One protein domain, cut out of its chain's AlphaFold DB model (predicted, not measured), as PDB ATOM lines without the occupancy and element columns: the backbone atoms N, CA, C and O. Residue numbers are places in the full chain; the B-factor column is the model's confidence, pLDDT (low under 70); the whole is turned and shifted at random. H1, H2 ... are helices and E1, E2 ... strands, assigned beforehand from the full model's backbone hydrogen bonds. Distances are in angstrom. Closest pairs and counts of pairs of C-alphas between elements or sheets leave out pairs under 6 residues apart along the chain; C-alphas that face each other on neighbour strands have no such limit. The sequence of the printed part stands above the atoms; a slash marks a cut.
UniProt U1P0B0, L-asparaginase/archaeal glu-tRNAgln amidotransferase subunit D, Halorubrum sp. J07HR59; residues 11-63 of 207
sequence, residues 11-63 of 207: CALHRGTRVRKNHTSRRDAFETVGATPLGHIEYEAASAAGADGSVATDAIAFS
ATOM      1  N   CYS A  11      41.055 -29.586  43.256       95.19
ATOM      2  CA  CYS A  11      42.359 -30.116  42.906       95.19
ATOM      3  C   CYS A  11      43.422 -29.015  42.861       95.19
ATOM      4  O   CYS A  11      43.170 -27.892  42.435       95.19
ATOM      5  N   ALA A  12      44.641 -29.366  43.262       95.81
ATOM      6  CA  ALA A  12      45.845 -28.593  43.021       95.81
ATOM      7  C   ALA A  12      46.549 -29.119  41.761       95.81
ATOM      8  O   ALA A  12      46.701 -30.337  41.560       95.81
ATOM      9  N   LEU A  13      46.980 -28.181  40.921       95.69
ATOM     10  CA  LEU A  13      47.830 -28.415  39.765       95.69
ATOM     11  C   LEU A  13      49.280 -28.161  40.176       95.69
ATOM     12  O   LEU A  13      49.646 -27.056  40.572       95.69
ATOM     13  N   HIS A  14      50.124 -29.182  40.079       96.25
ATOM     14  CA  HIS A  14      51.536 -29.081  40.440       96.25
ATOM     15  C   HIS A  14      52.400 -29.071  39.183       96.25
ATOM     16  O   HIS A  14      52.104 -29.781  38.222       96.25
ATOM     17  N   ARG A  15      53.511 -28.327  39.208       95.25
ATOM     18  CA  ARG A  15      54.569 -28.510  38.207       95.25
ATOM     19  C   ARG A  15      55.228 -29.859  38.479       95.25
ATOM     20  O   ARG A  15      55.704 -30.076  39.591       95.25
ATOM     21  N   GLY A  16      55.248 -30.751  37.488       96.44
ATOM     22  CA  GLY A  16      55.678 -32.145  37.676       96.44
ATOM     23  C   GLY A  16      57.090 -32.290  38.252       96.44
ATOM     24  O   GLY A  16      57.333 -33.151  39.087       96.44
ATOM     25  N   THR A  17      57.999 -31.384  37.905       96.75
ATOM     26  CA  THR A  17      59.377 -31.357  38.415       96.75
ATOM     27  C   THR A  17      59.522 -30.855  39.857       96.75
ATOM     28  O   THR A  17      60.580 -31.000  40.469       96.75
ATOM     29  N   ARG A  18      58.464 -30.268  40.424       95.62
ATOM     30  CA  ARG A  18      58.441 -29.680  41.774       95.62
ATOM     31  C   ARG A  18      57.472 -30.378  42.721       95.62
ATOM     32  O   ARG A  18      57.291 -29.912  43.842       95.62
ATOM     33  N   VAL A  19      56.830 -31.465  42.296       97.19
ATOM     34  CA  VAL A  19      55.875 -32.192  43.135       97.19
ATOM     35  C   VAL A  19      56.567 -33.316  43.898       97.19
ATOM     36  O   VAL A  19      57.393 -34.047  43.356       97.19
ATOM     37  N   ARG A  20      56.198 -33.499  45.166       97.00
ATOM     38  CA  ARG A  20      56.607 -34.655  45.967       97.00
ATOM     39  C   ARG A  20      55.408 -35.226  46.704       97.00
ATOM     40  O   ARG A  20      54.561 -34.486  47.198       97.00
ATOM     41  N   LYS A  21      55.356 -36.554  46.810       97.19
ATOM     42  CA  LYS A  21      54.413 -37.231  47.701       97.19
ATOM     43  C   LYS A  21      54.928 -37.135  49.143       97.19
ATOM     44  O   LYS A  21      55.835 -37.871  49.528       97.19
ATOM     45  N   ASN A  22      54.374 -36.214  49.922       95.19
ATOM     46  CA  ASN A  22      54.776 -35.902  51.295       95.19
ATOM     47  C   ASN A  22      53.990 -36.688  52.352       95.19
ATOM     48  O   ASN A  22      54.417 -36.756  53.503       95.19
ATOM     49  N   HIS A  23      52.884 -37.332  51.972       96.19
ATOM     50  CA  HIS A  23      52.115 -38.190  52.869       96.19
ATOM     51  C   HIS A  23      51.877 -39.578  52.264       96.19
ATOM     52  O   HIS A  23      51.620 -39.732  51.072       96.19
ATOM     53  N   THR A  24      51.918 -40.620  53.091       96.06
ATOM     54  CA  THR A  24      51.772 -42.012  52.634       96.06
ATOM     55  C   THR A  24      50.347 -42.339  52.172       96.06
ATOM     56  O   THR A  24      50.181 -43.003  51.151       96.06
ATOM     57  N   SER A  25      49.331 -41.830  52.883       93.62
ATOM     58  CA  SER A  25      47.916 -42.186  52.663       93.62
ATOM     59  C   SER A  25      46.909 -41.048  52.419       93.62
ATOM     60  O   SER A  25      45.775 -41.341  52.049       93.62
ATOM     61  N   ARG A  26      47.248 -39.770  52.641       93.31
ATOM     62  CA  ARG A  26      46.283 -38.668  52.476       93.31
ATOM     63  C   ARG A  26      45.943 -38.434  51.002       93.31
ATOM     64  O   ARG A  26      46.745 -38.726  50.118       93.31
ATOM     65  N   ARG A  27      44.766 -37.860  50.747       92.94
ATOM     66  CA  ARG A  27      44.331 -37.468  49.396       92.94
ATOM     67  C   ARG A  27      45.145 -36.293  48.853       92.94
ATOM     68  O   ARG A  27      45.553 -36.324  47.694       92.94
ATOM     69  N   ASP A  28      45.452 -35.328  49.717       94.00
ATOM     70  CA  ASP A  28      46.349 -34.191  49.482       94.00
ATOM     71  C   ASP A  28      47.826 -34.551  49.708       94.00
ATOM     72  O   ASP A  28      48.639 -33.723  50.093       94.00
ATOM     73  N   ALA A  29      48.205 -35.813  49.477       95.94
ATOM     74  CA  ALA A  29      49.569 -36.277  49.719       95.94
ATOM     75  C   ALA A  29      50.629 -35.626  48.824       95.94
ATOM     76  O   ALA A  29      51.812 -35.760  49.129       95.94
ATOM     77  N   PHE A  30      50.240 -35.015  47.706       96.94
ATOM     78  CA  PHE A  30      51.162 -34.406  46.757       96.94
ATOM     79  C   PHE A  30      51.202 -32.904  46.973       96.94
ATOM     80  O   PHE A  30      50.177 -32.233  46.919       96.94
ATOM     81  N   GLU A  31      52.404 -32.386  47.177       95.69
ATOM     82  CA  GLU A  31      52.630 -30.973  47.436       95.69
ATOM     83  C   GLU A  31      53.689 -30.446  46.473       95.69
ATOM     84  O   GLU A  31      54.638 -31.152  46.114       95.69
ATOM     85  N   THR A  32      53.528 -29.191  46.060       95.19
ATOM     86  CA  THR A  32      54.607 -28.468  45.392       95.19
ATOM     87  C   THR A  32      55.633 -28.095  46.449       95.19
ATOM     88  O   THR A  32      55.321 -27.371  47.391       95.19
ATOM     89  N   VAL A  33      56.856 -28.590  46.311       93.69
ATOM     90  CA  VAL A  33      57.950 -28.228  47.207       93.69
ATOM     91  C   VAL A  33      58.630 -26.988  46.667       93.69
ATOM     92  O   VAL A  33      58.885 -26.865  45.468       93.69
ATOM     93  N   GLY A  34      58.941 -26.066  47.569       89.06
ATOM     94  CA  GLY A  34      59.702 -24.889  47.200       89.06
ATOM     95  C   GLY A  34      58.910 -23.884  46.352       89.06
ATOM     96  O   GLY A  34      59.538 -23.073  45.680       89.06
ATOM     97  N   ALA A  35      57.569 -23.949  46.343       89.06
ATOM     98  CA  ALA A  35      56.661 -22.960  45.750       89.06
ATOM     99  C   ALA A  35      55.188 -23.281  46.074       89.06
ATOM    100  O   ALA A  35      54.869 -24.361  46.566       89.06
ATOM    101  N   THR A  36      54.274 -22.379  45.709       91.50
ATOM    102  CA  THR A  36      52.841 -22.690  45.606       91.50
ATOM    103  C   THR A  36      52.543 -23.567  44.373       91.50
ATOM    104  O   THR A  36      53.335 -23.593  43.411       91.50
ATOM    105  N   PRO A  37      51.425 -24.325  44.371       94.38
ATOM    106  CA  PRO A  37      50.903 -24.989  43.173       94.38
ATOM    107  C   PRO A  37      50.834 -24.053  41.958       94.38
ATOM    108  O   PRO A  37      50.700 -22.840  42.104       94.38
ATOM    109  N   LEU A  38      50.942 -24.615  40.748       94.50
ATOM    110  CA  LEU A  38      50.771 -23.856  39.500       94.50
ATOM    111  C   LEU A  38      49.383 -23.226  39.417       94.50
ATOM    112  O   LEU A  38      49.235 -22.138  38.870       94.50
ATOM    113  N   GLY A  39      48.387 -23.906  39.972       94.75
ATOM    114  CA  GLY A  39      47.033 -23.403  40.066       94.75
ATOM    115  C   GLY A  39      46.122 -24.347  40.833       94.75
ATOM    116  O   GLY A  39      46.546 -25.408  41.308       94.75
ATOM    117  N   HIS A  40      44.862 -23.952  40.923       95.12
ATOM    118  CA  HIS A  40      43.797 -24.713  41.555       95.12
ATOM    119  C   HIS A  40      42.595 -24.828  40.626       95.12
ATOM    120  O   HIS A  40      42.358 -23.968  39.780       95.12
ATOM    121  N   ILE A  41      41.850 -25.914  40.793       94.50
ATOM    122  CA  ILE A  41      40.622 -26.194  40.057       94.50
ATOM    123  C   ILE A  41      39.559 -26.534  41.093       94.50
ATOM    124  O   ILE A  41      39.712 -27.519  41.817       94.50
ATOM    125  N   GLU A  42      38.504 -25.730  41.163       93.94
ATOM    126  CA  GLU A  42      37.299 -26.044  41.936       93.94
ATOM    127  C   GLU A  42      36.353 -26.860  41.041       93.94
ATOM    128  O   GLU A  42      36.067 -26.470  39.904       93.94
ATOM    129  N   TYR A  43      35.883 -28.015  41.514       91.38
ATOM    130  CA  TYR A  43      35.141 -28.951  40.662       91.38
ATOM    131  C   TYR A  43      33.793 -28.405  40.199       91.38
ATOM    132  O   TYR A  43      33.377 -28.709  39.083       91.38
ATOM    133  N   GLU A  44      33.121 -27.594  41.018       92.06
ATOM    134  CA  GLU A  44      31.857 -26.956  40.639       92.06
ATOM    135  C   GLU A  44      32.056 -26.025  39.436       92.06
ATOM    136  O   GLU A  44      31.351 -26.145  38.434       92.06
ATOM    137  N   ALA A  45      33.084 -25.172  39.487       90.75
ATOM    138  CA  ALA A  45      33.428 -24.266  38.396       90.75
ATOM    139  C   ALA A  45      33.817 -25.033  37.124       90.75
ATOM    140  O   ALA A  45      33.347 -24.702  36.037       90.75
ATOM    141  N   ALA A  46      34.622 -26.093  37.255       91.31
ATOM    142  CA  ALA A  46      35.016 -26.927  36.121       91.31
ATOM    143  C   ALA A  46      33.821 -27.658  35.491       91.31
ATOM    144  O   ALA A  46      33.722 -27.734  34.267       91.31
ATOM    145  N   SER A  47      32.896 -28.152  36.316       91.19
ATOM    146  CA  SER A  47      31.687 -28.840  35.852       91.19
ATOM    147  C   SER A  47      30.743 -27.889  35.120       91.19
ATOM    148  O   SER A  47      30.184 -28.259  34.093       91.19
ATOM    149  N   ALA A  48      30.586 -26.661  35.620       91.44
ATOM    150  CA  ALA A  48      29.775 -25.640  34.968       91.44
ATOM    151  C   ALA A  48      30.397 -25.169  33.644       91.44
ATOM    152  O   ALA A  48      29.698 -25.082  32.637       91.44
ATOM    153  N   ALA A  49      31.708 -24.909  33.628       89.94
ATOM    154  CA  ALA A  49      32.415 -24.431  32.441       89.94
ATOM    155  C   ALA A  49      32.522 -25.491  31.331       89.94
ATOM    156  O   ALA A  49      32.518 -25.138  30.161       89.94
ATOM    157  N   GLY A  50      32.593 -26.778  31.685       89.12
ATOM    158  CA  GLY A  50      32.643 -27.892  30.731       89.12
ATOM    159  C   GLY A  50      31.292 -28.555  30.456       89.12
ATOM    160  O   GLY A  50      31.265 -29.662  29.918       89.12
ATOM    161  N   ALA A  51      30.170 -27.943  30.856       90.31
ATOM    162  CA  ALA A  51      28.845 -28.571  30.791       90.31
ATOM    163  C   ALA A  51      28.400 -28.928  29.358       90.31
ATOM    164  O   ALA A  51      27.608 -29.849  29.164       90.31
ATOM    165  N   ASP A  52      28.922 -28.220  28.358       91.50
ATOM    166  CA  ASP A  52      28.693 -28.457  26.930       91.50
ATOM    167  C   ASP A  52      29.713 -29.426  26.294       91.50
ATOM    168  O   ASP A  52      29.677 -29.668  25.087       91.50
ATOM    169  N   GLY A  53      30.612 -30.005  27.099       87.44
ATOM    170  CA  GLY A  53      31.698 -30.879  26.652       87.44
ATOM    171  C   GLY A  53      32.959 -30.133  26.207       87.44
ATOM    172  O   GLY A  53      33.914 -30.778  25.767       87.44
ATOM    173  N   SER A  54      32.992 -28.801  26.314       88.50
ATOM    174  CA  SER A  54      34.194 -28.008  26.059       88.50
ATOM    175  C   SER A  54      35.250 -28.162  27.166       88.50
ATOM    176  O   SER A  54      34.995 -28.652  28.270       88.50
ATOM    177  N   VAL A  55      36.493 -27.769  26.860       85.00
ATOM    178  CA  VAL A  55      37.582 -27.764  27.845       85.00
ATOM    179  C   VAL A  55      37.378 -26.590  28.803       85.00
ATOM    180  O   VAL A  55      37.464 -25.435  28.398       85.00
ATOM    181  N   ALA A  56      37.184 -26.892  30.086       87.88
ATOM    182  CA  ALA A  56      36.968 -25.922  31.160       87.88
ATOM    183  C   ALA A  56      38.247 -25.158  31.579       87.88
ATOM    184  O   ALA A  56      38.619 -25.149  32.753       87.88
ATOM    185  N   THR A  57      38.964 -24.541  30.635       84.38
ATOM    186  CA  THR A  57      40.210 -23.804  30.919       84.38
ATOM    187  C   THR A  57      39.978 -22.631  31.873       84.38
ATOM    188  O   THR A  57      40.780 -22.431  32.782       84.38
ATOM    189  N   ASP A  58      38.852 -21.929  31.733       85.25
ATOM    190  CA  ASP A  58      38.504 -20.770  32.567       85.25
ATOM    191  C   ASP A  58      38.228 -21.134  34.036       85.25
ATOM    192  O   ASP A  58      38.243 -20.269  34.909       85.25
ATOM    193  N   ALA A  59      38.019 -22.420  34.338       89.19
ATOM    194  CA  ALA A  59      37.867 -22.903  35.708       89.19
ATOM    195  C   ALA A  59      39.208 -23.079  36.444       89.19
ATOM    196  O   ALA A  59      39.219 -23.377  37.642       89.19
ATOM    197  N   ILE A  60      40.341 -22.935  35.746       91.31
ATOM    198  CA  ILE A  60      41.673 -23.082  36.330       91.31
ATOM    199  C   ILE A  60      42.169 -21.715  36.811       91.31
ATOM    200  O   ILE A  60      42.496 -20.833  36.020       91.31
ATOM    201  N   ALA A  61      42.307 -21.563  38.125       93.12
ATOM    202  CA  ALA A  61      42.944 -20.398  38.725       93.12
ATOM    203  C   ALA A  61      44.464 -20.613  38.776       93.12
ATOM    204  O   ALA A  61      44.972 -21.283  39.679       93.12
ATOM    205  N   PHE A  62      45.191 -20.076  37.793       93.12
ATOM    206  CA  PHE A  62      46.654 -20.137  37.754       93.12
ATOM    207  C   PHE A  62      47.288 -19.098  38.683       93.12
ATOM    208  O   PHE A  62      46.939 -17.921  38.660       93.12
ATOM    209  N   SER A  63      48.275 -19.538  39.458       90.88
ATOM    210  CA  SER A  63      49.022 -18.705  40.408       90.88
ATOM    211  C   SER A  63      50.448 -18.409  39.940       90.88
ATOM    212  O   SER A  63      51.175 -17.667  40.597       90.88
TER     213      SER A  63
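This is residues 11 to 63 of the 207 residues of the protein "L-asparaginase/archaeal glu-tRNAgln amidotransferase subunit D" of Halorubrum sp. J07HR59 (UniProt U1P0B0). A narrow three-stranded sheet of E1, E4 and E5 stands between a small hairpin, E2 and E3, toward one end of an elongated outline and the short helix H1, with the loop that follows it, toward the other. The hairpin does not stack on the sheet, and the whole is loose, with a radius of gyration of the C-alphas of 12.8 A and spans of 36 by 23 by 13 A. The printed part has 53 residues, with five named strands and one named helix in the order E1, E2, E3, E4, H1, E5. The sheet order is E1, E4, E5, antiparallel throughout; the class is mixed, helices and strands, with under half of the residues in named elements.

Find C-alpha 39 at (47.033, -23.403, 40.066); from there E4, residues 39 to 42, runs 10.3 A to C-alpha 42. Look beside it for E1, residues 11 to 13 and 6.5 A long, which begins at C-alpha 11 at (42.359, -30.116, 42.906), and for E5, residues 60 to 62 and 6.0 A long, which ends at C-alpha 62 at (46.654, -20.137, 37.754). H1, residues 43 to 49, follows E4 directly and measures 9.8 A. E2, residues 19 to 21, and E3, residues 30 to 32, are each 7.0 A long.

Begin at E4, the inner strand. It is antiparallel to the edge strand E1, at 158 degrees between directions; look for N 13 and O 39 at 2.8 A, and N 11 and O 41 at 2.9 A. On E4 and the edge strand E5, antiparallel at 155 degrees, N 40 and O 61 are 2.9 A apart, as are N 61 and O 40. H1 is only just not on this sheet, with 4 pairs of C-alphas within 10 A; its closest C-alphas to E5 are those of Ala 46 and Ile 60, 7.7 A apart. In H1 every O i to N i+4 pair is within hydrogen-bond range. Further out, E2 and E3 form an antiparallel hairpin at 148 degrees, with N 20 and O 31 at 3.0 A. E1 and E3 are near each other, with 6 pairs of C-alphas within 10 A, while E2 and E4 are apart.

The two C-alphas farthest apart are those of Gly 34 and Asp 52, 37.2 A. The printed part, residues 11 to 63, has no cut. The links E1 to E2 and E4 to H1 are tight, the other three are short, and none is long. The mean pLDDT of the printed part is 92.8, and no printed residue is under 70 in this model.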